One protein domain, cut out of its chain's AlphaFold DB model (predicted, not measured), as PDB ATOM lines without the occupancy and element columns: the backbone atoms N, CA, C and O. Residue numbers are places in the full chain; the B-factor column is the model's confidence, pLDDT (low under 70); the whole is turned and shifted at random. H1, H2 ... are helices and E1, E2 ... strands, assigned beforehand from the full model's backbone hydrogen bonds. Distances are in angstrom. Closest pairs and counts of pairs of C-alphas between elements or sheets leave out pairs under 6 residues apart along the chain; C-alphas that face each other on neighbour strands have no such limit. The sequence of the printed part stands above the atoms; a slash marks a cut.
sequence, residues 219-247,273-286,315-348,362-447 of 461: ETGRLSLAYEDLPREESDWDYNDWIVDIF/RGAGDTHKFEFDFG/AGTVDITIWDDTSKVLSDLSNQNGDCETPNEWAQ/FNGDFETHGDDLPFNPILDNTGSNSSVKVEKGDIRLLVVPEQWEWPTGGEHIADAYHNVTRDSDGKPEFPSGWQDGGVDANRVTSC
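This is residues 219 to 247, 273 to 286, 315 to 348 and 362 to 447 of the 461 residues of an uncharacterized protein of Halobacteriales archaeon QS_4_66_20 (UniProt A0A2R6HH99). This model has little regular structure: two small antiparallel sheets, E2-E1-E7 and E4-E3-E6, stand partly face to face among long loops, with H1 at one end. Of 163 printed residues, 44 lie in seven named strands, then one named helix: mostly strand. The whole is compact, radius of gyration of the C-alphas 15.3 A, spanning 46 by 33 by 32 A.

Find C-alpha 219 at (41.637, -42.579, 29.275); E1 runs 26.6 A to residue 227. Next come E2, residues 242 to 247, E3, 278 to 283, E4, 318 to 323, E5, 345 to 348, E6, 376 to 380, E7, 397 to 400, and H1, 413 to 416, ending at C-alpha (27.765, -47.134, -1.128).

In the hairpin E1 and E2, find N 225 and O 244 2.9 A apart; between E3 and E6, N 280 and O 378, 2.9 A. The closest C-alphas of E1 and E6, Tyr 227 and Leu 379, are 7.7 A apart. E5 pairs with no named strand. H1, too short for O i to N i+4 pairs, is not on either sheet.

Gaps across the cuts after 247, 286 and 348 are 19.1, 8.6 and 16.0 A. Links printed whole are long. pLDDT is under 70 at 21 residues, among them 331 to 340.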
ATOM      1  N   GLU A 219      42.831 -42.415  30.085       79.25
ATOM      2  CA  GLU A 219      41.637 -42.579  29.275       79.25
ATOM      3  C   GLU A 219      42.069 -42.791  27.825       79.25
ATOM      4  O   GLU A 219      42.893 -42.037  27.307       79.25
ATOM      5  N   THR A 220      41.533 -43.819  27.176       83.12
ATOM      6  CA  THR A 220      41.770 -44.095  25.756       83.12
ATOM      7  C   THR A 220      40.503 -43.844  24.950       83.12
ATOM      8  O   THR A 220      39.390 -43.998  25.456       83.12
ATOM      9  N   GLY A 221      40.661 -43.459  23.687       84.88
ATOM     10  CA  GLY A 221      39.560 -43.370  22.733       84.88
ATOM     11  C   GLY A 221      40.062 -43.313  21.294       84.88
ATOM     12  O   GLY A 221      41.240 -43.045  21.053       84.88
ATOM     13  N   ARG A 222      39.168 -43.560  20.337       87.88
ATOM     14  CA  ARG A 222      39.455 -43.536  18.898       87.88
ATOM     15  C   ARG A 222      38.583 -42.489  18.216       87.88
ATOM     16  O   ARG A 222      37.422 -42.307  18.574       87.88
ATOM     17  N   LEU A 223      39.147 -41.820  17.222       91.44
ATOM     18  CA  LEU A 223      38.442 -40.914  16.328       91.44
ATOM     19  C   LEU A 223      38.928 -41.171  14.902       91.44
ATOM     20  O   LEU A 223      40.130 -41.202  14.669       91.44
ATOM     21  N   SER A 224      38.009 -41.313  13.953       91.75
ATOM     22  CA  SER A 224      38.338 -41.518  12.541       91.75
ATOM     23  C   SER A 224      37.743 -40.379  11.712       91.75
ATOM     24  O   SER A 224      36.559 -40.055  11.849       91.75
ATOM     25  N   LEU A 225      38.568 -39.741  10.880       93.75
ATOM     26  CA  LEU A 225      38.200 -38.573  10.073       93.75
ATOM     27  C   LEU A 225      38.408 -38.865   8.591       93.75
ATOM     28  O   LEU A 225      39.517 -39.220   8.199       93.75
ATOM     29  N   ALA A 226      37.370 -38.668   7.782       92.69
ATOM     30  CA  ALA A 226      37.371 -38.907   6.342       92.69
ATOM     31  C   ALA A 226      37.125 -37.614   5.554       92.69
ATOM     32  O   ALA A 226      36.228 -36.841   5.897       92.69
ATOM     33  N   TYR A 227      37.906 -37.379   4.501       92.50
ATOM     34  CA  TYR A 227      37.913 -36.126   3.751       92.50
ATOM     35  C   TYR A 227      37.645 -36.327   2.260       92.50
ATOM     36  O   TYR A 227      38.034 -37.328   1.664       92.50
ATOM     37  N   GLU A 228      37.046 -35.295   1.676       89.94
ATOM     38  CA  GLU A 228      36.910 -35.049   0.242       89.94
ATOM     39  C   GLU A 228      37.767 -33.819  -0.132       89.94
ATOM     40  O   GLU A 228      37.537 -32.722   0.393       89.94
ATOM     41  N   ASP A 229      38.751 -33.971  -1.028       84.69
ATOM     42  CA  ASP A 229      39.737 -32.926  -1.369       84.69
ATOM     43  C   ASP A 229      39.192 -31.856  -2.337       84.69
ATOM     44  O   ASP A 229      39.676 -30.716  -2.383       84.69
ATOM     45  N   LEU A 230      38.130 -32.190  -3.074       86.88
ATOM     46  CA  LEU A 230      37.646 -31.393  -4.194       86.88
ATOM     47  C   LEU A 230      36.777 -30.181  -3.778       86.88
ATOM     48  O   LEU A 230      36.149 -30.128  -2.709       86.88
ATOM     49  N   PRO A 231      36.676 -29.147  -4.640       87.94
ATOM     50  CA  PRO A 231      35.692 -28.081  -4.475       87.94
ATOM     51  C   PRO A 231      34.262 -28.641  -4.536       87.94
ATOM     52  O   PRO A 231      33.953 -29.437  -5.415       87.94
ATOM     53  N   ARG A 232      33.339 -28.144  -3.697       88.56
ATOM     54  CA  ARG A 232      31.938 -28.633  -3.598       88.56
ATOM     55  C   ARG A 232      31.122 -28.665  -4.910       88.56
ATOM     56  O   ARG A 232      30.044 -29.248  -4.926       88.56
ATOM     57  N   GLU A 233      31.578 -27.992  -5.966       87.06
ATOM     58  CA  GLU A 233      30.933 -27.951  -7.294       87.06
ATOM     59  C   GLU A 233      31.535 -28.968  -8.293       87.06
ATOM     60  O   GLU A 233      30.976 -29.175  -9.369       87.06
ATOM     61  N   GLU A 234      32.687 -29.562  -7.961       87.75
ATOM     62  CA  GLU A 234      33.446 -30.523  -8.785       87.75
ATOM     63  C   GLU A 234      33.672 -31.873  -8.071       87.75
ATOM     64  O   GLU A 234      34.025 -32.846  -8.729       87.75
ATOM     65  N   SER A 235      33.422 -31.908  -6.759       88.38
ATOM     66  CA  SER A 235      33.445 -33.055  -5.847       88.38
ATOM     67  C   SER A 235      32.626 -34.254  -6.335       88.38
ATOM     68  O   SER A 235      31.491 -34.091  -6.805       88.38
ATOM     69  N   ASP A 236      33.207 -35.450  -6.220       88.75
ATOM     70  CA  ASP A 236      32.552 -36.728  -6.504       88.75
ATOM     71  C   ASP A 236      32.003 -37.415  -5.243       88.75
ATOM     72  O   ASP A 236      31.166 -38.310  -5.372       88.75
ATOM     73  N   TRP A 237      32.296 -36.877  -4.053       92.56
ATOM     74  CA  TRP A 237      31.648 -37.200  -2.777       92.56
ATOM     75  C   TRP A 237      31.860 -38.652  -2.351       92.56
ATOM     76  O   TRP A 237      30.911 -39.303  -1.891       92.56
ATOM     77  N   ASP A 238      33.065 -39.183  -2.536       88.75
ATOM     78  CA  ASP A 238      33.435 -40.540  -2.125       88.75
ATOM     79  C   ASP A 238      34.117 -40.590  -0.740       88.75
ATOM     80  O   ASP A 238      34.034 -41.616  -0.062       88.75
ATOM     81  N   TYR A 239      34.646 -39.455  -0.260       90.19
ATOM     82  CA  TYR A 239      35.273 -39.290   1.057       90.19
ATOM     83  C   TYR A 239      36.438 -40.252   1.340       90.19
ATOM     84  O   TYR A 239      36.606 -40.701   2.477       90.19
ATOM     85  N   ASN A 240      37.244 -40.586   0.330       84.75
ATOM     86  CA  ASN A 240      38.437 -41.425   0.497       84.75
ATOM     87  C   ASN A 240      39.768 -40.699   0.199       84.75
ATOM     88  O   ASN A 240      40.825 -41.337   0.206       84.75
ATOM     89  N   ASP A 241      39.729 -39.382  -0.035       83.50
ATOM     90  CA  ASP A 241      40.866 -38.599  -0.539       83.50
ATOM     91  C   ASP A 241      41.991 -38.371   0.467       83.50
ATOM     92  O   ASP A 241      43.142 -38.173   0.075       83.50
ATOM     93  N   TRP A 242      41.630 -38.361   1.746       88.25
ATOM     94  CA  TRP A 242      42.508 -38.437   2.906       88.25
ATOM     95  C   TRP A 242      41.657 -38.972   4.051       88.25
ATOM     96  O   TRP A 242      40.575 -38.445   4.315       88.25
ATOM     97  N   ILE A 243      42.110 -40.014   4.741       88.31
ATOM     98  CA  ILE A 243      41.450 -40.489   5.962       88.31
ATOM     99  C   ILE A 243      42.520 -40.829   6.994       88.31
ATOM    100  O   ILE A 243      43.515 -41.490   6.678       88.31
ATOM    101  N   VAL A 244      42.288 -40.403   8.234       90.44
ATOM    102  CA  VAL A 244      43.139 -40.703   9.390       90.44
ATOM    103  C   VAL A 244      42.333 -41.354  10.503       90.44
ATOM    104  O   VAL A 244      41.269 -40.863  10.883       90.44
ATOM    105  N   ASP A 245      42.882 -42.429  11.059       90.12
ATOM    106  CA  ASP A 245      42.548 -42.873  12.407       90.12
ATOM    107  C   ASP A 245      43.403 -42.106  13.415       90.12
ATOM    108  O   ASP A 245      44.578 -41.829  13.170       90.12
ATOM    109  N   ILE A 246      42.821 -41.769  14.559       92.62
ATOM    110  CA  ILE A 246      43.479 -41.069  15.657       92.62
ATOM    111  C   ILE A 246      43.201 -41.856  16.936       92.62
ATOM    112  O   ILE A 246      42.069 -41.891  17.426       92.62
ATOM    113  N   PHE A 247      44.238 -42.482  17.482       89.56
ATOM    114  CA  PHE A 247      44.179 -43.219  18.742       89.56
ATOM    115  C   PHE A 247      44.687 -42.310  19.858       89.56
ATOM    116  O   PHE A 247      45.872 -41.992  19.934       89.56
ATOM    117  N   ARG A 273      44.844 -42.464   0.655       74.88
ATOM    118  CA  ARG A 273      45.329 -41.393  -0.249       74.88
ATOM    119  C   ARG A 273      45.929 -40.142   0.402       74.88
ATOM    120  O   ARG A 273      45.322 -39.496   1.229       74.88
ATOM    121  N   GLY A 274      47.094 -39.713  -0.092       62.78
ATOM    122  CA  GLY A 274      47.626 -38.368   0.142       62.78
ATOM    123  C   GLY A 274      47.569 -37.506  -1.118       62.78
ATOM    124  O   GLY A 274      48.308 -37.758  -2.066       62.78
ATOM    125  N   ALA A 275      46.721 -36.478  -1.153       67.44
ATOM    126  CA  ALA A 275      46.520 -35.648  -2.347       67.44
ATOM    127  C   ALA A 275      47.664 -34.654  -2.657       67.44
ATOM    128  O   ALA A 275      47.698 -34.073  -3.744       67.44
ATOM    129  N   GLY A 276      48.613 -34.475  -1.731       76.69
ATOM    130  CA  GLY A 276      49.608 -33.393  -1.770       76.69
ATOM    131  C   GLY A 276      49.194 -32.162  -0.960       76.69
ATOM    132  O   GLY A 276      49.858 -31.128  -1.010       76.69
ATOM    133  N   ASP A 277      48.104 -32.296  -0.209       86.88
ATOM    134  CA  ASP A 277      47.546 -31.282   0.675       86.88
ATOM    135  C   ASP A 277      48.298 -31.213   1.999       86.88
ATOM    136  O   ASP A 277      48.956 -32.174   2.405       86.88
ATOM    137  N   THR A 278      48.161 -30.087   2.695       91.69
ATOM    138  CA  THR A 278      48.670 -29.921   4.056       91.69
ATOM    139  C   THR A 278      47.609 -30.353   5.071       91.69
ATOM    140  O   THR A 278      46.496 -29.826   5.067       91.69
ATOM    141  N   HIS A 279      47.965 -31.262   5.980       93.94
ATOM    142  CA  HIS A 279      47.107 -31.736   7.070       93.94
ATOM    143  C   HIS A 279      47.510 -31.076   8.399       93.94
ATOM    144  O   HIS A 279      48.682 -31.121   8.791       93.94
ATOM    145  N   LYS A 280      46.556 -30.439   9.088       95.50
ATOM    146  CA  LYS A 280      46.792 -29.652  10.313       95.50
ATOM    147  C   LYS A 280      45.693 -29.880  11.340       95.50
ATOM    148  O   LYS A 280      44.538 -30.063  10.972       95.50
ATOM    149  N   PHE A 281      46.030 -29.734  12.613       97.31
ATOM    150  CA  PHE A 281      45.081 -29.612  13.711       97.31
ATOM    151  C   PHE A 281      45.243 -28.231  14.357       97.31
ATOM    152  O   PHE A 281      46.335 -27.870  14.792       97.31
ATOM    153  N   GLU A 282      44.167 -27.450  14.397       96.44
ATOM    154  CA  GLU A 282      44.102 -26.169  15.106       96.44
ATOM    155  C   GLU A 282      43.395 -26.381  16.456       96.44
ATOM    156  O   GLU A 282      42.279 -26.903  16.512       96.44
ATOM    157  N   PHE A 283      44.037 -25.974  17.550       94.69
ATOM    158  CA  PHE A 283      43.523 -26.137  18.914       94.69
ATOM    159  C   PHE A 283      43.286 -24.783  19.588       94.69
ATOM    160  O   PHE A 283      44.113 -23.884  19.467       94.69
ATOM    161  N   ASP A 284      42.216 -24.655  20.373       92.12
ATOM    162  CA  ASP A 284      42.077 -23.594  21.381       92.12
ATOM    163  C   ASP A 284      42.179 -24.241  22.765       92.12
ATOM    164  O   ASP A 284      41.182 -24.649  23.358       92.12
ATOM    165  N   PHE A 285      43.411 -24.433  23.243       89.06
ATOM    166  CA  PHE A 285      43.652 -25.143  24.501       89.06
ATOM    167  C   PHE A 285      43.215 -24.347  25.738       89.06
ATOM    168  O   PHE A 285      43.028 -24.941  26.790       89.06
ATOM    169  N   GLY A 286      43.177 -23.009  25.682       89.00
ATOM    170  CA  GLY A 286      43.056 -22.142  26.870       89.00
ATOM    171  C   GLY A 286      44.219 -22.227  27.886       89.00
ATOM    172  O   GLY A 286      44.351 -21.355  28.745       89.00
ATOM    173  N   ALA A 315      47.571 -16.893  23.856       73.69
ATOM    174  CA  ALA A 315      47.963 -16.582  22.478       73.69
ATOM    175  C   ALA A 315      46.816 -16.695  21.453       73.69
ATOM    176  O   ALA A 315      46.928 -16.116  20.371       73.69
ATOM    177  N   GLY A 316      45.720 -17.378  21.796       84.00
ATOM    178  CA  GLY A 316      44.671 -17.780  20.854       84.00
ATOM    179  C   GLY A 316      44.896 -19.209  20.363       84.00
ATOM    180  O   GLY A 316      45.378 -20.043  21.128       84.00
ATOM    181  N   THR A 317      44.559 -19.487  19.101       91.06
ATOM    182  CA  THR A 317      44.675 -20.837  18.541       91.06
ATOM    183  C   THR A 317      46.126 -21.270  18.303       91.06
ATOM    184  O   THR A 317      47.013 -20.458  18.020       91.06
ATOM    185  N   VAL A 318      46.364 -22.574  18.437       94.44
ATOM    186  CA  VAL A 318      47.641 -23.252  18.201       94.44
ATOM    187  C   VAL A 318      47.501 -24.117  16.951       94.44
ATOM    188  O   VAL A 318      46.839 -25.153  16.981       94.44
ATOM    189  N   ASP A 319      48.131 -23.684  15.859       94.81
ATOM    190  CA  ASP A 319      48.216 -24.438  14.604       94.81
ATOM    191  C   ASP A 319      49.333 -25.489  14.684       94.81
ATOM    192  O   ASP A 319      50.521 -25.145  14.699       94.81
ATOM    193  N   ILE A 320      48.971 -26.772  14.671       97.00
ATOM    194  CA  ILE A 320      49.906 -27.898  14.586       97.00
ATOM    195  C   ILE A 320      49.792 -28.516  13.191       97.00
ATOM    196  O   ILE A 320      48.768 -29.089  12.830       97.00
ATOM    197  N   THR A 321      50.838 -28.392  12.371       96.38
ATOM    198  CA  THR A 321      50.899 -29.084  11.071       96.38
ATOM    199  C   THR A 321      51.424 -30.495  11.285       96.38
ATOM    200  O   THR A 321      52.525 -30.647  11.806       96.38
ATOM    201  N   ILE A 322      50.648 -31.503  10.878       95.88
ATOM    202  CA  ILE A 322      51.047 -32.913  10.966       95.88
ATOM    203  C   ILE A 322      51.799 -33.315   9.694       95.88
ATOM    204  O   ILE A 322      52.893 -33.843   9.782       95.88
ATOM    205  N   TRP A 323      51.279 -32.980   8.508       93.00
ATOM    206  CA  TRP A 323      51.994 -33.183   7.241       93.00
ATOM    207  C   TRP A 323      51.923 -31.931   6.374       93.00
ATOM    208  O   TRP A 323      50.838 -31.401   6.143       93.00
ATOM    209  N   ASP A 324      53.074 -31.466   5.877       90.44
ATOM    210  CA  ASP A 324      53.159 -30.336   4.940       90.44
ATOM    211  C   ASP A 324      52.637 -30.698   3.538       90.44
ATOM    212  O   ASP A 324      52.091 -29.844   2.841       90.44
ATOM    213  N   ASP A 325      52.803 -31.965   3.160       88.25
ATOM    214  CA  ASP A 325      52.493 -32.554   1.860       88.25
ATOM    215  C   ASP A 325      52.165 -34.042   2.069       88.25
ATOM    216  O   ASP A 325      53.050 -34.896   2.188       88.25
ATOM    217  N   THR A 326      50.869 -34.343   2.126       87.88
ATOM    218  CA  THR A 326      50.331 -35.698   2.328       87.88
ATOM    219  C   THR A 326      50.743 -36.695   1.237       87.88
ATOM    220  O   THR A 326      50.745 -37.897   1.495       87.88
ATOM    221  N   SER A 327      51.168 -36.256   0.044       80.69
ATOM    222  CA  SER A 327      51.582 -37.175  -1.037       80.69
ATOM    223  C   SER A 327      52.887 -37.931  -0.749       80.69
ATOM    224  O   SER A 327      53.225 -38.880  -1.452       80.69
ATOM    225  N   LYS A 328      53.620 -37.539   0.301       81.25
ATOM    226  CA  LYS A 328      54.808 -38.253   0.801       81.25
ATOM    227  C   LYS A 328      54.456 -39.484   1.646       81.25
ATOM    228  O   LYS A 328      55.307 -40.349   1.838       81.25
ATOM    229  N   VAL A 329      53.230 -39.538   2.166       84.75
ATOM    230  CA  VAL A 329      52.800 -40.469   3.216       84.75
ATOM    231  C   VAL A 329      52.408 -41.835   2.644       84.75
ATOM    232  O   VAL A 329      52.697 -42.865   3.246       84.75
ATOM    233  N   LEU A 330      51.823 -41.879   1.445       77.69
ATOM    234  CA  LEU A 330      51.327 -43.095   0.780       77.69
ATOM    235  C   LEU A 330      51.931 -43.247  -0.624       77.69
ATOM    236  O   LEU A 330      52.397 -42.273  -1.213       77.69
ATOM    237  N   SER A 331      51.985 -44.476  -1.149       67.44
ATOM    238  CA  SER A 331      52.667 -44.778  -2.419       67.44
ATOM    239  C   SER A 331      51.773 -44.672  -3.657       67.44
ATOM    240  O   SER A 331      52.259 -44.241  -4.709       67.44
ATOM    241  N   ASP A 332      50.495 -45.037  -3.556       64.06
ATOM    242  CA  ASP A 332      49.489 -44.828  -4.593       64.06
ATOM    243  C   ASP A 332      48.713 -43.528  -4.340       64.06
ATOM    244  O   ASP A 332      47.996 -43.356  -3.355       64.06
ATOM    245  N   LEU A 333      48.860 -42.601  -5.284       63.06
ATOM    246  CA  LEU A 333      48.184 -41.302  -5.303       63.06
ATOM    247  C   LEU A 333      46.976 -41.297  -6.261       63.06
ATOM    248  O   LEU A 333      46.382 -40.245  -6.487       63.06
ATOM    249  N   SER A 334      46.680 -42.432  -6.909       57.25
ATOM    250  CA  SER A 334      45.817 -42.520  -8.096       57.25
ATOM    251  C   SER A 334      44.467 -43.207  -7.887       57.25
ATOM    252  O   SER A 334      43.629 -43.121  -8.786       57.25
ATOM    253  N   ASN A 335      44.272 -43.870  -6.740       53.84
ATOM    254  CA  ASN A 335      43.014 -44.445  -6.244       53.84
ATOM    255  C   ASN A 335      42.119 -45.111  -7.318       53.84
ATOM    256  O   ASN A 335      40.934 -44.816  -7.445       53.84
ATOM    257  N   GLN A 336      42.683 -46.011  -8.136       52.44
ATOM    258  CA  GLN A 336      41.905 -46.680  -9.197       52.44
ATOM    259  C   GLN A 336      41.276 -48.017  -8.786       52.44
ATOM    260  O   GLN A 336      40.443 -48.534  -9.532       52.44
ATOM    261  N   ASN A 337      41.680 -48.591  -7.647       54.53
ATOM    262  CA  ASN A 337      41.291 -49.951  -7.249       54.53
ATOM    263  C   ASN A 337      40.617 -50.056  -5.868       54.53
ATOM    264  O   ASN A 337      40.050 -51.109  -5.591       54.53
ATOM    265  N   GLY A 338      40.671 -49.025  -5.012       53.94
ATOM    266  CA  GLY A 338      40.158 -49.118  -3.636       53.94
ATOM    267  C   GLY A 338      40.889 -50.150  -2.760       53.94
ATOM    268  O   GLY A 338      40.285 -50.742  -1.868       53.94
ATOM    269  N   ASP A 339      42.170 -50.408  -3.035       58.44
ATOM    270  CA  ASP A 339      43.013 -51.269  -2.201       58.44
ATOM    271  C   ASP A 339      43.658 -50.429  -1.086       58.44
ATOM    272  O   ASP A 339      44.220 -49.365  -1.345       58.44
ATOM    273  N   CYS A 340      43.602 -50.919   0.152       65.19
ATOM    274  CA  CYS A 340      44.235 -50.273   1.300       65.19
ATOM    275  C   CYS A 340      45.762 -50.378   1.203       65.19
ATOM    276  O   CYS A 340      46.304 -51.484   1.104       65.19
ATOM    277  N   GLU A 341      46.464 -49.249   1.279       70.25
ATOM    278  CA  GLU A 341      47.925 -49.230   1.321       70.25
ATOM    279  C   GLU A 341      48.437 -49.071   2.751       70.25
ATOM    280  O   GLU A 341      47.928 -48.280   3.537       70.25
ATOM    281  N   THR A 342      49.502 -49.803   3.078       77.38
ATOM    282  CA  THR A 342      50.282 -49.532   4.286       77.38
ATOM    283  C   THR A 342      50.950 -48.160   4.136       77.38
ATOM    284  O   THR A 342      51.715 -47.991   3.180       77.38
ATOM    285  N   PRO A 343      50.719 -47.192   5.041       84.94
ATOM    286  CA  PRO A 343      51.372 -45.892   4.963       84.94
ATOM    287  C   PRO A 343      52.890 -46.046   5.084       84.94
ATOM    288  O   PRO A 343      53.400 -46.876   5.837       84.94
ATOM    289  N   ASN A 344      53.642 -45.241   4.336       87.00
ATOM    290  CA  ASN A 344      55.094 -45.170   4.489       87.00
ATOM    291  C   ASN A 344      55.472 -44.553   5.842       87.00
ATOM    292  O   ASN A 344      56.531 -44.877   6.376       87.00
ATOM    293  N   GLU A 345      54.605 -43.683   6.370       89.31
ATOM    294  CA  GLU A 345      54.808 -42.913   7.590       89.31
ATOM    295  C   GLU A 345      53.483 -42.717   8.349       89.31
ATOM    296  O   GLU A 345      52.447 -42.465   7.738       89.31
ATOM    297  N   TRP A 346      53.520 -42.791   9.676       92.38
ATOM    298  CA  TRP A 346      52.460 -42.322  10.575       92.38
ATOM    299  C   TRP A 346      53.067 -41.365  11.613       92.38
ATOM    300  O   TRP A 346      54.291 -41.307  11.764       92.38
ATOM    301  N   ALA A 347      52.235 -40.576  12.294       95.56
ATOM    302  CA  ALA A 347      52.704 -39.527  13.199       95.56
ATOM    303  C   ALA A 347      52.110 -39.668  14.601       95.56
ATOM    304  O   ALA A 347      50.928 -39.951  14.754       95.56
ATOM    305  N   GLN A 348      52.913 -39.398  15.620       97.19
ATOM    306  CA  GLN A 348      52.485 -39.260  17.005       97.19
ATOM    307  C   GLN A 348      52.522 -37.784  17.390       97.19
ATOM    308  O   GLN A 348      53.585 -37.168  17.347       97.19
ATOM    309  N   PHE A 362      38.100 -38.232  23.318       83.06
ATOM    310  CA  PHE A 362      37.361 -38.952  22.267       83.06
ATOM    311  C   PHE A 362      36.229 -39.847  22.809       83.06
ATOM    312  O   PHE A 362      36.039 -40.968  22.353       83.06
ATOM    313  N   ASN A 363      35.484 -39.359  23.804       69.62
ATOM    314  CA  ASN A 363      34.408 -40.089  24.473       69.62
ATOM    315  C   ASN A 363      33.036 -39.458  24.180       69.62
ATOM    316  O   ASN A 363      32.430 -38.814  25.039       69.62
ATOM    317  N   GLY A 364      32.533 -39.663  22.959       69.56
ATOM    318  CA  GLY A 364      31.196 -39.230  22.551       69.56
ATOM    319  C   GLY A 364      30.835 -39.586  21.107       69.56
ATOM    320  O   GLY A 364      31.709 -39.841  20.283       69.56
ATOM    321  N   ASP A 365      29.534 -39.566  20.810       81.06
ATOM    322  CA  ASP A 365      29.023 -39.554  19.437       81.06
ATOM    323  C   ASP A 365      29.159 -38.121  18.889       81.06
ATOM    324  O   ASP A 365      28.354 -37.256  19.241       81.06
ATOM    325  N   PHE A 366      30.174 -37.863  18.062       90.19
ATOM    326  CA  PHE A 366      30.380 -36.552  17.430       90.19
ATOM    327  C   PHE A 366      29.370 -36.279  16.300       90.19
ATOM    328  O   PHE A 366      28.826 -37.202  15.680       90.19
ATOM    329  N   GLU A 367      29.134 -35.004  15.983       93.00
ATOM    330  CA  GLU A 367      28.328 -34.626  14.820       93.00
ATOM    331  C   GLU A 367      29.003 -35.081  13.514       93.00
ATOM    332  O   GLU A 367      30.227 -35.116  13.398       93.00
ATOM    333  N   THR A 368      28.208 -35.422  12.491       94.06
ATOM    334  CA  THR A 368      28.713 -36.051  11.251       94.06
ATOM    335  C   THR A 368      29.815 -35.250  10.553       94.06
ATOM    336  O   THR A 368      30.684 -35.862   9.950       94.06
ATOM    337  N   HIS A 369      29.820 -33.919  10.665       96.19
ATOM    338  CA  HIS A 369      30.843 -33.038  10.081       96.19
ATOM    339  C   HIS A 369      31.823 -32.460  11.125       96.19
ATOM    340  O   HIS A 369      32.612 -31.565  10.820       96.19
ATOM    341  N   GLY A 370      31.799 -32.985  12.354       94.75
ATOM    342  CA  GLY A 370      32.768 -32.699  13.410       94.75
ATOM    343  C   GLY A 370      32.650 -31.330  14.081       94.75
ATOM    344  O   GLY A 370      33.606 -30.905  14.728       94.75
ATOM    345  N   ASP A 371      31.530 -30.614  13.940       94.25
ATOM    346  CA  ASP A 371      31.302 -29.282  14.529       94.25
ATOM    347  C   ASP A 371      31.649 -29.205  16.035       94.25
ATOM    348  O   ASP A 371      32.213 -28.210  16.515       94.25
ATOM    349  N   ASP A 372      31.378 -30.285  16.768       93.44
ATOM    350  CA  ASP A 372      31.578 -30.459  18.208       93.44
ATOM    351  C   ASP A 372      32.937 -31.068  18.610       93.44
ATOM    352  O   ASP A 372      33.205 -31.221  19.803       93.44
ATOM    353  N   LEU A 373      33.839 -31.340  17.656       94.69
ATOM    354  CA  LEU A 373      35.193 -31.821  17.954       94.69
ATOM    355  C   LEU A 373      35.971 -30.830  18.850       94.69
ATOM    356  O   LEU A 373      35.894 -29.610  18.626       94.69
ATOM    357  N   PRO A 374      36.796 -31.323  19.804       91.94
ATOM    358  CA  PRO A 374      37.585 -30.491  20.725       91.94
ATOM    359  C   PRO A 374      38.787 -29.786  20.063       91.94
ATOM    360  O   PRO A 374      39.573 -29.119  20.730       91.94
ATOM    361  N   PHE A 375      38.927 -29.928  18.748       94.88
ATOM    362  CA  PHE A 375      39.937 -29.324  17.889       94.88
ATOM    363  C   PHE A 375      39.313 -29.060  16.511       94.88
ATOM    364  O   PHE A 375      38.226 -29.557  16.210       94.88
ATOM    365  N   ASN A 376      39.969 -28.257  15.680       96.56
ATOM    366  CA  ASN A 376      39.581 -28.012  14.295       96.56
ATOM    367  C   ASN A 376      40.548 -28.765  13.360       96.56
ATOM    368  O   ASN A 376      41.681 -28.312  13.169       96.56
ATOM    369  N   PRO A 377      40.154 -29.925  12.808       96.94
ATOM    370  CA  PRO A 377      41.007 -30.693  11.918       96.94
ATOM    371  C   PRO A 377      40.871 -30.188  10.477       96.94
ATOM    372  O   PRO A 377      39.768 -30.045   9.951       96.94
ATOM    373  N   ILE A 378      42.000 -29.905   9.830       95.44
ATOM    374  CA  ILE A 378      42.068 -29.158   8.574       95.44
ATOM    375  C   ILE A 378      42.826 -29.956   7.509       95.44
ATOM    376  O   ILE A 378      43.979 -30.341   7.718       95.44
ATOM    377  N   LEU A 379      42.214 -30.084   6.330       93.00
ATOM    378  CA  LEU A 379      42.892 -30.440   5.081       93.00
ATOM    379  C   LEU A 379      42.922 -29.208   4.161       93.00
ATOM    380  O   LEU A 379      41.895 -28.560   3.931       93.00
ATOM    381  N   ASP A 380      44.111 -28.833   3.694       90.19
ATOM    382  CA  ASP A 380      44.386 -27.549   3.040       90.19
ATOM    383  C   ASP A 380      45.126 -27.747   1.703       90.19
ATOM    384  O   ASP A 380      46.325 -28.025   1.664       90.19
ATOM    385  N   ASN A 381      44.391 -27.555   0.604       80.19
ATOM    386  CA  ASN A 381      44.824 -27.660  -0.795       80.19
ATOM    387  C   ASN A 381      45.119 -26.259  -1.389       80.19
ATOM    388  O   ASN A 381      44.837 -25.952  -2.551       80.19
ATOM    389  N   THR A 382      45.654 -25.321  -0.598       65.94
ATOM    390  CA  THR A 382      45.994 -23.966  -1.094       65.94
ATOM    391  C   THR A 382      47.170 -23.922  -2.086       65.94
ATOM    392  O   THR A 382      47.478 -22.853  -2.620       65.94
ATOM    393  N   GLY A 383      47.801 -25.064  -2.389       55.62
ATOM    394  CA  GLY A 383      48.856 -25.201  -3.400       55.62
ATOM    395  C   GLY A 383      48.377 -25.346  -4.855       55.62
ATOM    396  O   GLY A 383      49.181 -25.151  -5.774       55.62
ATOM    397  N   SER A 384      47.101 -25.672  -5.098       54.44
ATOM    398  CA  SER A 384      46.566 -25.940  -6.444       54.44
ATOM    399  C   SER A 384      45.882 -24.723  -7.098       54.44
ATOM    400  O   SER A 384      45.802 -23.629  -6.539       54.44
ATOM    401  N   ASN A 385      45.378 -24.888  -8.332       51.44
ATOM    402  CA  ASN A 385      44.643 -23.826  -9.045       51.44
ATOM    403  C   ASN A 385      43.242 -23.540  -8.455       51.44
ATOM    404  O   ASN A 385      42.564 -22.622  -8.924       51.44
ATOM    405  N   SER A 386      42.812 -24.312  -7.457       57.56
ATOM    406  CA  SER A 386      41.504 -24.256  -6.807       57.56
ATOM    407  C   SER A 386      41.690 -24.464  -5.305       57.56
ATOM    408  O   SER A 386      41.606 -25.583  -4.817       57.56
ATOM    409  N   SER A 387      41.955 -23.381  -4.569       66.56
ATOM    410  CA  SER A 387      42.210 -23.451  -3.128       66.56
ATOM    411  C   SER A 387      41.008 -24.024  -2.371       66.56
ATOM    412  O   SER A 387      39.991 -23.336  -2.212       66.56
ATOM    413  N   VAL A 388      41.146 -25.250  -1.875       80.69
ATOM    414  CA  VAL A 388      40.199 -25.886  -0.960       80.69
ATOM    415  C   VAL A 388      40.769 -25.847   0.452       80.69
ATOM    416  O   VAL A 388      41.919 -26.206   0.672       80.69
ATOM    417  N   LYS A 389      39.943 -25.421   1.410       91.31
ATOM    418  CA  LYS A 389      40.104 -25.744   2.828       91.31
ATOM    419  C   LYS A 389      38.905 -26.603   3.219       91.31
ATOM    420  O   LYS A 389      37.775 -26.247   2.864       91.31
ATOM    421  N   VAL A 390      39.150 -27.722   3.883       93.81
ATOM    422  CA  VAL A 390      38.147 -28.537   4.576       93.81
ATOM    423  C   VAL A 390      38.480 -28.440   6.057       93.81
ATOM    424  O   VAL A 390      39.636 -28.591   6.437       93.81
ATOM    425  N   GLU A 391      37.489 -28.102   6.868       95.38
ATOM    426  CA  GLU A 391      37.611 -27.863   8.307       95.38
ATOM    427  C   GLU A 391      36.300 -28.279   8.988       95.38
ATOM    428  O   GLU A 391      35.339 -28.620   8.284       95.38
ATOM    429  N   LYS A 392      36.227 -28.277  10.326       95.75
ATOM    430  CA  LYS A 392      35.012 -28.768  10.996       95.75
ATOM    431  C   LYS A 392      33.747 -27.994  10.608       95.75
ATOM    432  O   LYS A 392      33.768 -26.773  10.457       95.75
ATOM    433  N   GLY A 393      32.654 -28.730  10.426       96.06
ATOM    434  CA  GLY A 393      31.388 -28.228   9.889       96.06
ATOM    435  C   GLY A 393      31.346 -28.071   8.361       96.06
ATOM    436  O   GLY A 393      30.305 -27.694   7.810       96.06
ATOM    437  N   ASP A 394      32.429 -28.361   7.625       95.88
ATOM    438  CA  ASP A 394      32.335 -28.544   6.174       95.88
ATOM    439  C   ASP A 394      31.752 -29.925   5.858       95.88
ATOM    440  O   ASP A 394      32.239 -30.945   6.332       95.88
ATOM    441  N   ILE A 395      30.753 -29.961   4.975       95.00
ATOM    442  CA  ILE A 395      30.123 -31.193   4.479       95.00
ATOM    443  C   ILE A 395      31.125 -32.201   3.879       95.00
ATOM    444  O   ILE A 395      30.807 -33.380   3.783       95.00
ATOM    445  N   ARG A 396      32.319 -31.747   3.476       94.56
ATOM    446  CA  ARG A 396      33.431 -32.555   2.935       94.56
ATOM    447  C   ARG A 396      34.321 -33.220   3.992       94.56
ATOM    448  O   ARG A 396      35.216 -33.970   3.624       94.56
ATOM    449  N   LEU A 397      34.086 -32.954   5.275       96.00
ATOM    450  CA  LEU A 397      34.626 -33.734   6.387       96.00
ATOM    451  C   LEU A 397      33.542 -34.688   6.889       96.00
ATOM    452  O   LEU A 397      32.398 -34.271   7.071       96.00
ATOM    453  N   LEU A 398      33.902 -35.935   7.176       95.38
ATOM    454  CA  LEU A 398      33.090 -36.848   7.969       95.38
ATOM    455  C   LEU A 398      33.852 -37.301   9.209       95.38
ATOM    456  O   LEU A 398      34.993 -37.747   9.112       95.38
ATOM    457  N   VAL A 399      33.181 -37.265  10.358       94.19
ATOM    458  CA  VAL A 399      33.530 -38.140  11.479       94.19
ATOM    459  C   VAL A 399      32.880 -39.493  11.211       94.19
ATOM    460  O   VAL A 399      31.653 -39.595  11.096       94.19
ATOM    461  N   VAL A 400      33.706 -40.525  11.058       90.25
ATOM    462  CA  VAL A 400      33.275 -41.871  10.656       90.25
ATOM    463  C   VAL A 400      33.388 -42.857  11.826       90.25
ATOM    464  O   VAL A 400      34.215 -42.660  12.717       90.25
ATOM    465  N   PRO A 401      32.534 -43.898  11.888       81.12
ATOM    466  CA  PRO A 401      32.589 -44.897  12.954       81.12
ATOM    467  C   PRO A 401      33.854 -45.757  12.838       81.12
ATOM    468  O   PRO A 401      34.392 -45.919  11.749       81.12
ATOM    469  N   GLU A 402      34.269 -46.401  13.934       73.75
ATOM    470  CA  GLU A 402      35.479 -47.249  13.978       73.75
ATOM    471  C   GLU A 402      35.498 -48.365  12.915       73.75
ATOM    472  O   GLU A 402      36.557 -48.778  12.455       73.75
ATOM    473  N   GLN A 403      34.320 -48.860  12.519       75.38
ATOM    474  CA  GLN A 403      34.140 -49.849  11.449       75.38
ATOM    475  C   GLN A 403      33.784 -49.159  10.124       75.38
ATOM    476  O   GLN A 403      32.789 -49.498   9.482       75.38
ATOM    477  N   TRP A 404      34.557 -48.139   9.744       84.25
ATOM    478  CA  TRP A 404      34.366 -47.426   8.485       84.25
ATOM    479  C   TRP A 404      34.620 -48.363   7.294       84.25
ATOM    480  O   TRP A 404      35.669 -49.001   7.205       84.25
ATOM    481  N   GLU A 405      33.652 -48.445   6.377       86.06
ATOM    482  CA  GLU A 405      33.759 -49.183   5.118       86.06
ATOM    483  C   GLU A 405      33.774 -48.165   3.977       86.06
ATOM    484  O   GLU A 405      32.838 -47.409   3.751       86.06
ATOM    485  N   TRP A 406      34.890 -48.109   3.276       84.56
ATOM    486  CA  TRP A 406      35.319 -46.932   2.546       84.56
ATOM    487  C   TRP A 406      34.784 -46.962   1.126       84.56
ATOM    488  O   TRP A 406      35.128 -47.912   0.419       84.56
ATOM    489  N   PRO A 407      34.021 -45.963   0.654       88.19
ATOM    490  CA  PRO A 407      33.612 -45.919  -0.742       88.19
ATOM    491  C   PRO A 407      34.841 -45.966  -1.664       88.19
ATOM    492  O   PRO A 407      35.814 -45.242  -1.462       88.19
ATOM    493  N   THR A 408      34.838 -46.872  -2.642       83.25
ATOM    494  CA  THR A 408      35.969 -47.032  -3.576       83.25
ATOM    495  C   THR A 408      36.072 -45.840  -4.529       83.25
ATOM    496  O   THR A 408      35.036 -45.296  -4.891       83.25
ATOM    497  N   GLY A 409      37.276 -45.494  -5.005       78.62
ATOM    498  CA  GLY A 409      37.530 -44.305  -5.840       78.62
ATOM    499  C   GLY A 409      36.469 -43.994  -6.906       78.62
ATOM    500  O   GLY A 409      36.248 -44.780  -7.833       78.62
ATOM    501  N   GLY A 410      35.821 -42.835  -6.776       78.44
ATOM    502  CA  GLY A 410      34.751 -42.340  -7.646       78.44
ATOM    503  C   GLY A 410      33.359 -42.956  -7.420       78.44
ATOM    504  O   GLY A 410      32.402 -42.552  -8.090       78.44
ATOM    505  N   GLU A 411      33.190 -43.916  -6.504       88.75
ATOM    506  CA  GLU A 411      31.872 -44.356  -6.021       88.75
ATOM    507  C   GLU A 411      31.406 -43.415  -4.905       88.75
ATOM    508  O   GLU A 411      31.578 -43.665  -3.717       88.75
ATOM    509  N   HIS A 412      30.749 -42.332  -5.311       93.56
ATOM    510  CA  HIS A 412      30.073 -41.391  -4.424       93.56
ATOM    511  C   HIS A 412      29.299 -42.096  -3.284       93.56
ATOM    512  O   HIS A 412      28.390 -42.887  -3.539       93.56
ATOM    513  N   ILE A 413      29.550 -41.704  -2.030       94.00
ATOM    514  CA  ILE A 413      29.056 -42.293  -0.770       94.00
ATOM    515  C   ILE A 413      27.573 -42.719  -0.734       94.00
ATOM    516  O   ILE A 413      27.248 -43.752  -0.156       94.00
ATOM    517  N   ALA A 414      26.660 -41.985  -1.382       95.38
ATOM    518  CA  ALA A 414      25.226 -42.312  -1.431       95.38
ATOM    519  C   ALA A 414      24.881 -43.524  -2.329       95.38
ATOM    520  O   ALA A 414      23.758 -44.023  -2.313       95.38
ATOM    521  N   ASP A 415      25.831 -43.990  -3.140       94.75
ATOM    522  CA  ASP A 415      25.760 -45.256  -3.871       94.75
ATOM    523  C   ASP A 415      26.323 -46.435  -3.048       94.75
ATOM    524  O   ASP A 415      25.970 -47.583  -3.331       94.75
ATOM    525  N   ALA A 416      27.146 -46.157  -2.027       92.75
ATOM    526  CA  ALA A 416      27.765 -47.134  -1.128       92.75
ATOM    527  C   ALA A 416      26.953 -47.372   0.164       92.75
ATOM    528  O   ALA A 416      26.748 -48.524   0.547       92.75
ATOM    529  N   TYR A 417      26.448 -46.315   0.812       94.75
ATOM    530  CA  TYR A 417      25.710 -46.365   2.083       94.75
ATOM    531  C   TYR A 417      24.198 -46.199   1.886       94.75
ATOM    532  O   TYR A 417      23.725 -45.142   1.473       94.75
ATOM    533  N   HIS A 418      23.405 -47.209   2.261       94.19
ATOM    534  CA  HIS A 418      21.973 -47.270   1.914       94.19
ATOM    535  C   HIS A 418      21.091 -46.152   2.501       94.19
ATOM    536  O   HIS A 418      20.006 -45.898   1.970       94.19
ATOM    537  N   ASN A 419      21.506 -45.530   3.609       95.44
ATOM    538  CA  ASN A 419      20.754 -44.460   4.272       95.44
ATOM    539  C   ASN A 419      21.196 -43.049   3.850       95.44
ATOM    540  O   ASN A 419      20.506 -42.093   4.201       95.44
ATOM    541  N   VAL A 420      22.310 -42.895   3.127       95.81
ATOM    542  CA  VAL A 420      22.771 -41.583   2.650       95.81
ATOM    543  C   VAL A 420      22.020 -41.247   1.366       95.81
ATOM    544  O   VAL A 420      21.992 -42.039   0.424       95.81
ATOM    545  N   THR A 421      21.366 -40.086   1.321       95.06
ATOM    546  CA  THR A 421      20.618 -39.632   0.137       95.06
ATOM    547  C   THR A 421      21.391 -38.576  -0.646       95.06
ATOM    548  O   THR A 421      22.475 -38.167  -0.246       95.06
ATOM    549  N   ARG A 422      20.859 -38.161  -1.802       95.31
ATOM    550  CA  ARG A 422      21.378 -37.038  -2.593       95.31
ATOM    551  C   ARG A 422      20.337 -35.934  -2.676       95.31
ATOM    552  O   ARG A 422      19.168 -36.229  -2.950       95.31
ATOM    553  N   ASP A 423      20.772 -34.689  -2.515       93.88
ATOM    554  CA  ASP A 423      19.946 -33.512  -2.779       93.88
ATOM    555  C   ASP A 423      19.744 -33.274  -4.297       93.88
ATOM    556  O   ASP A 423      20.094 -34.101  -5.146       93.88
ATOM    557  N   SER A 424      19.137 -32.143  -4.678       92.06
ATOM    558  CA  SER A 424      18.906 -31.811  -6.094       92.06
ATOM    559  C   SER A 424      20.164 -31.454  -6.888       92.06
ATOM    560  O   SER A 424      20.118 -31.494  -8.119       92.06
ATOM    561  N   ASP A 425      21.240 -31.083  -6.199       89.19
ATOM    562  CA  ASP A 425      22.531 -30.713  -6.777       89.19
ATOM    563  C   ASP A 425      23.494 -31.915  -6.803       89.19
ATOM    564  O   ASP A 425      24.550 -31.842  -7.427       89.19
ATOM    565  N   GLY A 426      23.108 -33.032  -6.175       90.31
ATOM    566  CA  GLY A 426      23.889 -34.261  -6.072       90.31
ATOM    567  C   GLY A 426      24.683 -34.390  -4.773       90.31
ATOM    568  O   GLY A 426      25.398 -35.369  -4.633       90.31
ATOM    569  N   LYS A 427      24.553 -33.457  -3.825       94.50
ATOM    570  CA  LYS A 427      25.305 -33.479  -2.562       94.50
ATOM    571  C   LYS A 427      24.750 -34.557  -1.630       94.50
ATOM    572  O   LYS A 427      23.529 -34.741  -1.607       94.50
ATOM    573  N   PRO A 428      25.595 -35.246  -0.849       96.31
ATOM    574  CA  PRO A 428      25.137 -36.228   0.122       96.31
ATOM    575  C   PRO A 428      24.326 -35.572   1.248       96.31
ATOM    576  O   PRO A 428      24.657 -34.496   1.740       96.31
ATOM    577  N   GLU A 429      23.267 -36.248   1.680       95.62
ATOM    578  CA  GLU A 429      22.484 -35.899   2.863       95.62
ATOM    579  C   GLU A 429      22.612 -37.026   3.894       95.62
ATOM    580  O   GLU A 429      22.265 -38.179   3.619       95.62
ATOM    581  N   PHE A 430      23.084 -36.676   5.091       94.12
ATOM    582  CA  PHE A 430      23.378 -37.608   6.176       94.12
ATOM    583  C   PHE A 430      22.287 -37.550   7.261       94.12
ATOM    584  O   PHE A 430      22.323 -36.672   8.128       94.12
ATOM    585  N   PRO A 431      21.272 -38.437   7.247       92.00
ATOM    586  CA  PRO A 431      20.340 -38.545   8.366       92.00
ATOM    587  C   PRO A 431      21.047 -39.076   9.624       92.00
ATOM    588  O   PRO A 431      22.024 -39.812   9.542       92.00
ATOM    589  N   SER A 432      20.519 -38.760  10.810       88.50
ATOM    590  CA  SER A 432      21.007 -39.348  12.069       88.50
ATOM    591  C   SER A 432      20.933 -40.885  12.012       88.50
ATOM    592  O   SER A 432      19.877 -41.431  11.681       88.50
ATOM    593  N   GLY A 433      22.050 -41.563  12.302       86.56
ATOM    594  CA  GLY A 433      22.184 -43.020  12.161       86.56
ATOM    595  C   GLY A 433      22.302 -43.503  10.708       86.56
ATOM    596  O   GLY A 433      21.852 -44.602  10.377       86.56
ATOM    597  N   TRP A 434      22.858 -42.696   9.796       90.00
ATOM    598  CA  TRP A 434      23.080 -43.120   8.406       90.00
ATOM    599  C   TRP A 434      24.023 -44.328   8.304       90.00
ATOM    600  O   TRP A 434      23.831 -45.188   7.444       90.00
ATOM    601  N   GLN A 435      24.972 -44.435   9.230       85.19
ATOM    602  CA  GLN A 435      25.925 -45.536   9.347       85.19
ATOM    603  C   GLN A 435      25.223 -46.893   9.572       85.19
ATOM    604  O   GLN A 435      25.624 -47.906   9.001       85.19
ATOM    605  N   ASP A 436      24.105 -46.911  10.311       87.38
ATOM    606  CA  ASP A 436      23.350 -48.128  10.663       87.38
ATOM    607  C   ASP A 436      22.599 -48.771   9.477       87.38
ATOM    608  O   ASP A 436      22.032 -49.862   9.602       87.38
ATOM    609  N   GLY A 437      22.546 -48.106   8.316       84.75
ATOM    610  CA  GLY A 437      21.860 -48.609   7.116       84.75
ATOM    611  C   GLY A 437      22.560 -49.788   6.432       84.75
ATOM    612  O   GLY A 437      21.962 -50.459   5.582       84.75
ATOM    613  N   GLY A 438      23.821 -50.037   6.793       88.19
ATOM    614  CA  GLY A 438      24.710 -50.949   6.085       88.19
ATOM    615  C   GLY A 438      25.090 -50.449   4.687       88.19
ATOM    616  O   GLY A 438      24.580 -49.439   4.192       88.19
ATOM    617  N   VAL A 439      25.972 -51.212   4.044       92.12
ATOM    618  CA  VAL A 439      26.660 -50.838   2.802       92.12
ATOM    619  C   VAL A 439      26.442 -51.840   1.667       92.12
ATOM    620  O   VAL A 439      26.102 -53.006   1.903       92.12
ATOM    621  N   ASP A 440      26.677 -51.408   0.428       93.00
ATOM    622  CA  ASP A 440      26.924 -52.312  -0.696       93.00
ATOM    623  C   ASP A 440      28.400 -52.737  -0.703       93.00
ATOM    624  O   ASP A 440      29.270 -52.026  -1.202       93.00
ATOM    625  N   ALA A 441      28.667 -53.947  -0.204       88.88
ATOM    626  CA  ALA A 441      29.996 -54.564  -0.119       88.88
ATOM    627  C   ALA A 441      30.741 -54.752  -1.467       88.88
ATOM    628  O   ALA A 441      31.832 -55.315  -1.488       88.88
ATOM    629  N   ASN A 442      30.160 -54.350  -2.606       89.25
ATOM    630  CA  ASN A 442      30.842 -54.307  -3.908       89.25
ATOM    631  C   ASN A 442      31.380 -52.906  -4.264       89.25
ATOM    632  O   ASN A 442      31.970 -52.748  -5.332       89.25
ATOM    633  N   ARG A 443      31.111 -51.902  -3.421       89.25
ATOM    634  CA  ARG A 443      31.392 -50.469  -3.638       89.25
ATOM    635  C   ARG A 443      32.184 -49.848  -2.490       89.25
ATOM    636  O   ARG A 443      32.419 -48.644  -2.486       89.25
ATOM    637  N   VAL A 444      32.563 -50.678  -1.520       87.69
ATOM    638  CA  VAL A 444      33.370 -50.302  -0.366       87.69
ATOM    639  C   VAL A 444      34.568 -51.231  -0.196       87.69
ATOM    640  O   VAL A 444      34.556 -52.366  -0.679       87.69
ATOM    641  N   THR A 445      35.582 -50.752   0.516       81.94
ATOM    642  CA  THR A 445      36.737 -51.527   0.984       81.94
ATOM    643  C   THR A 445      36.869 -51.428   2.509       81.94
ATOM    644  O   THR A 445      36.281 -50.545   3.134       81.94
ATOM    645  N   SER A 446      37.624 -52.332   3.132       74.75
ATOM    646  CA  SER A 446      37.862 -52.325   4.584       74.75
ATOM    647  C   SER A 446      39.361 -52.281   4.855       74.75
ATOM    648  O   SER A 446      40.080 -53.214   4.487       74.75
ATOM    649  N   CYS A 447      39.819 -51.212   5.506       66.69
ATOM    650  CA  CYS A 447      41.228 -50.988   5.810       66.69
ATOM    651  C   CYS A 447      41.509 -51.207   7.297       66.69
ATOM    652  O   CYS A 447      40.955 -50.527   8.154       66.69
TER     653      CYS A 447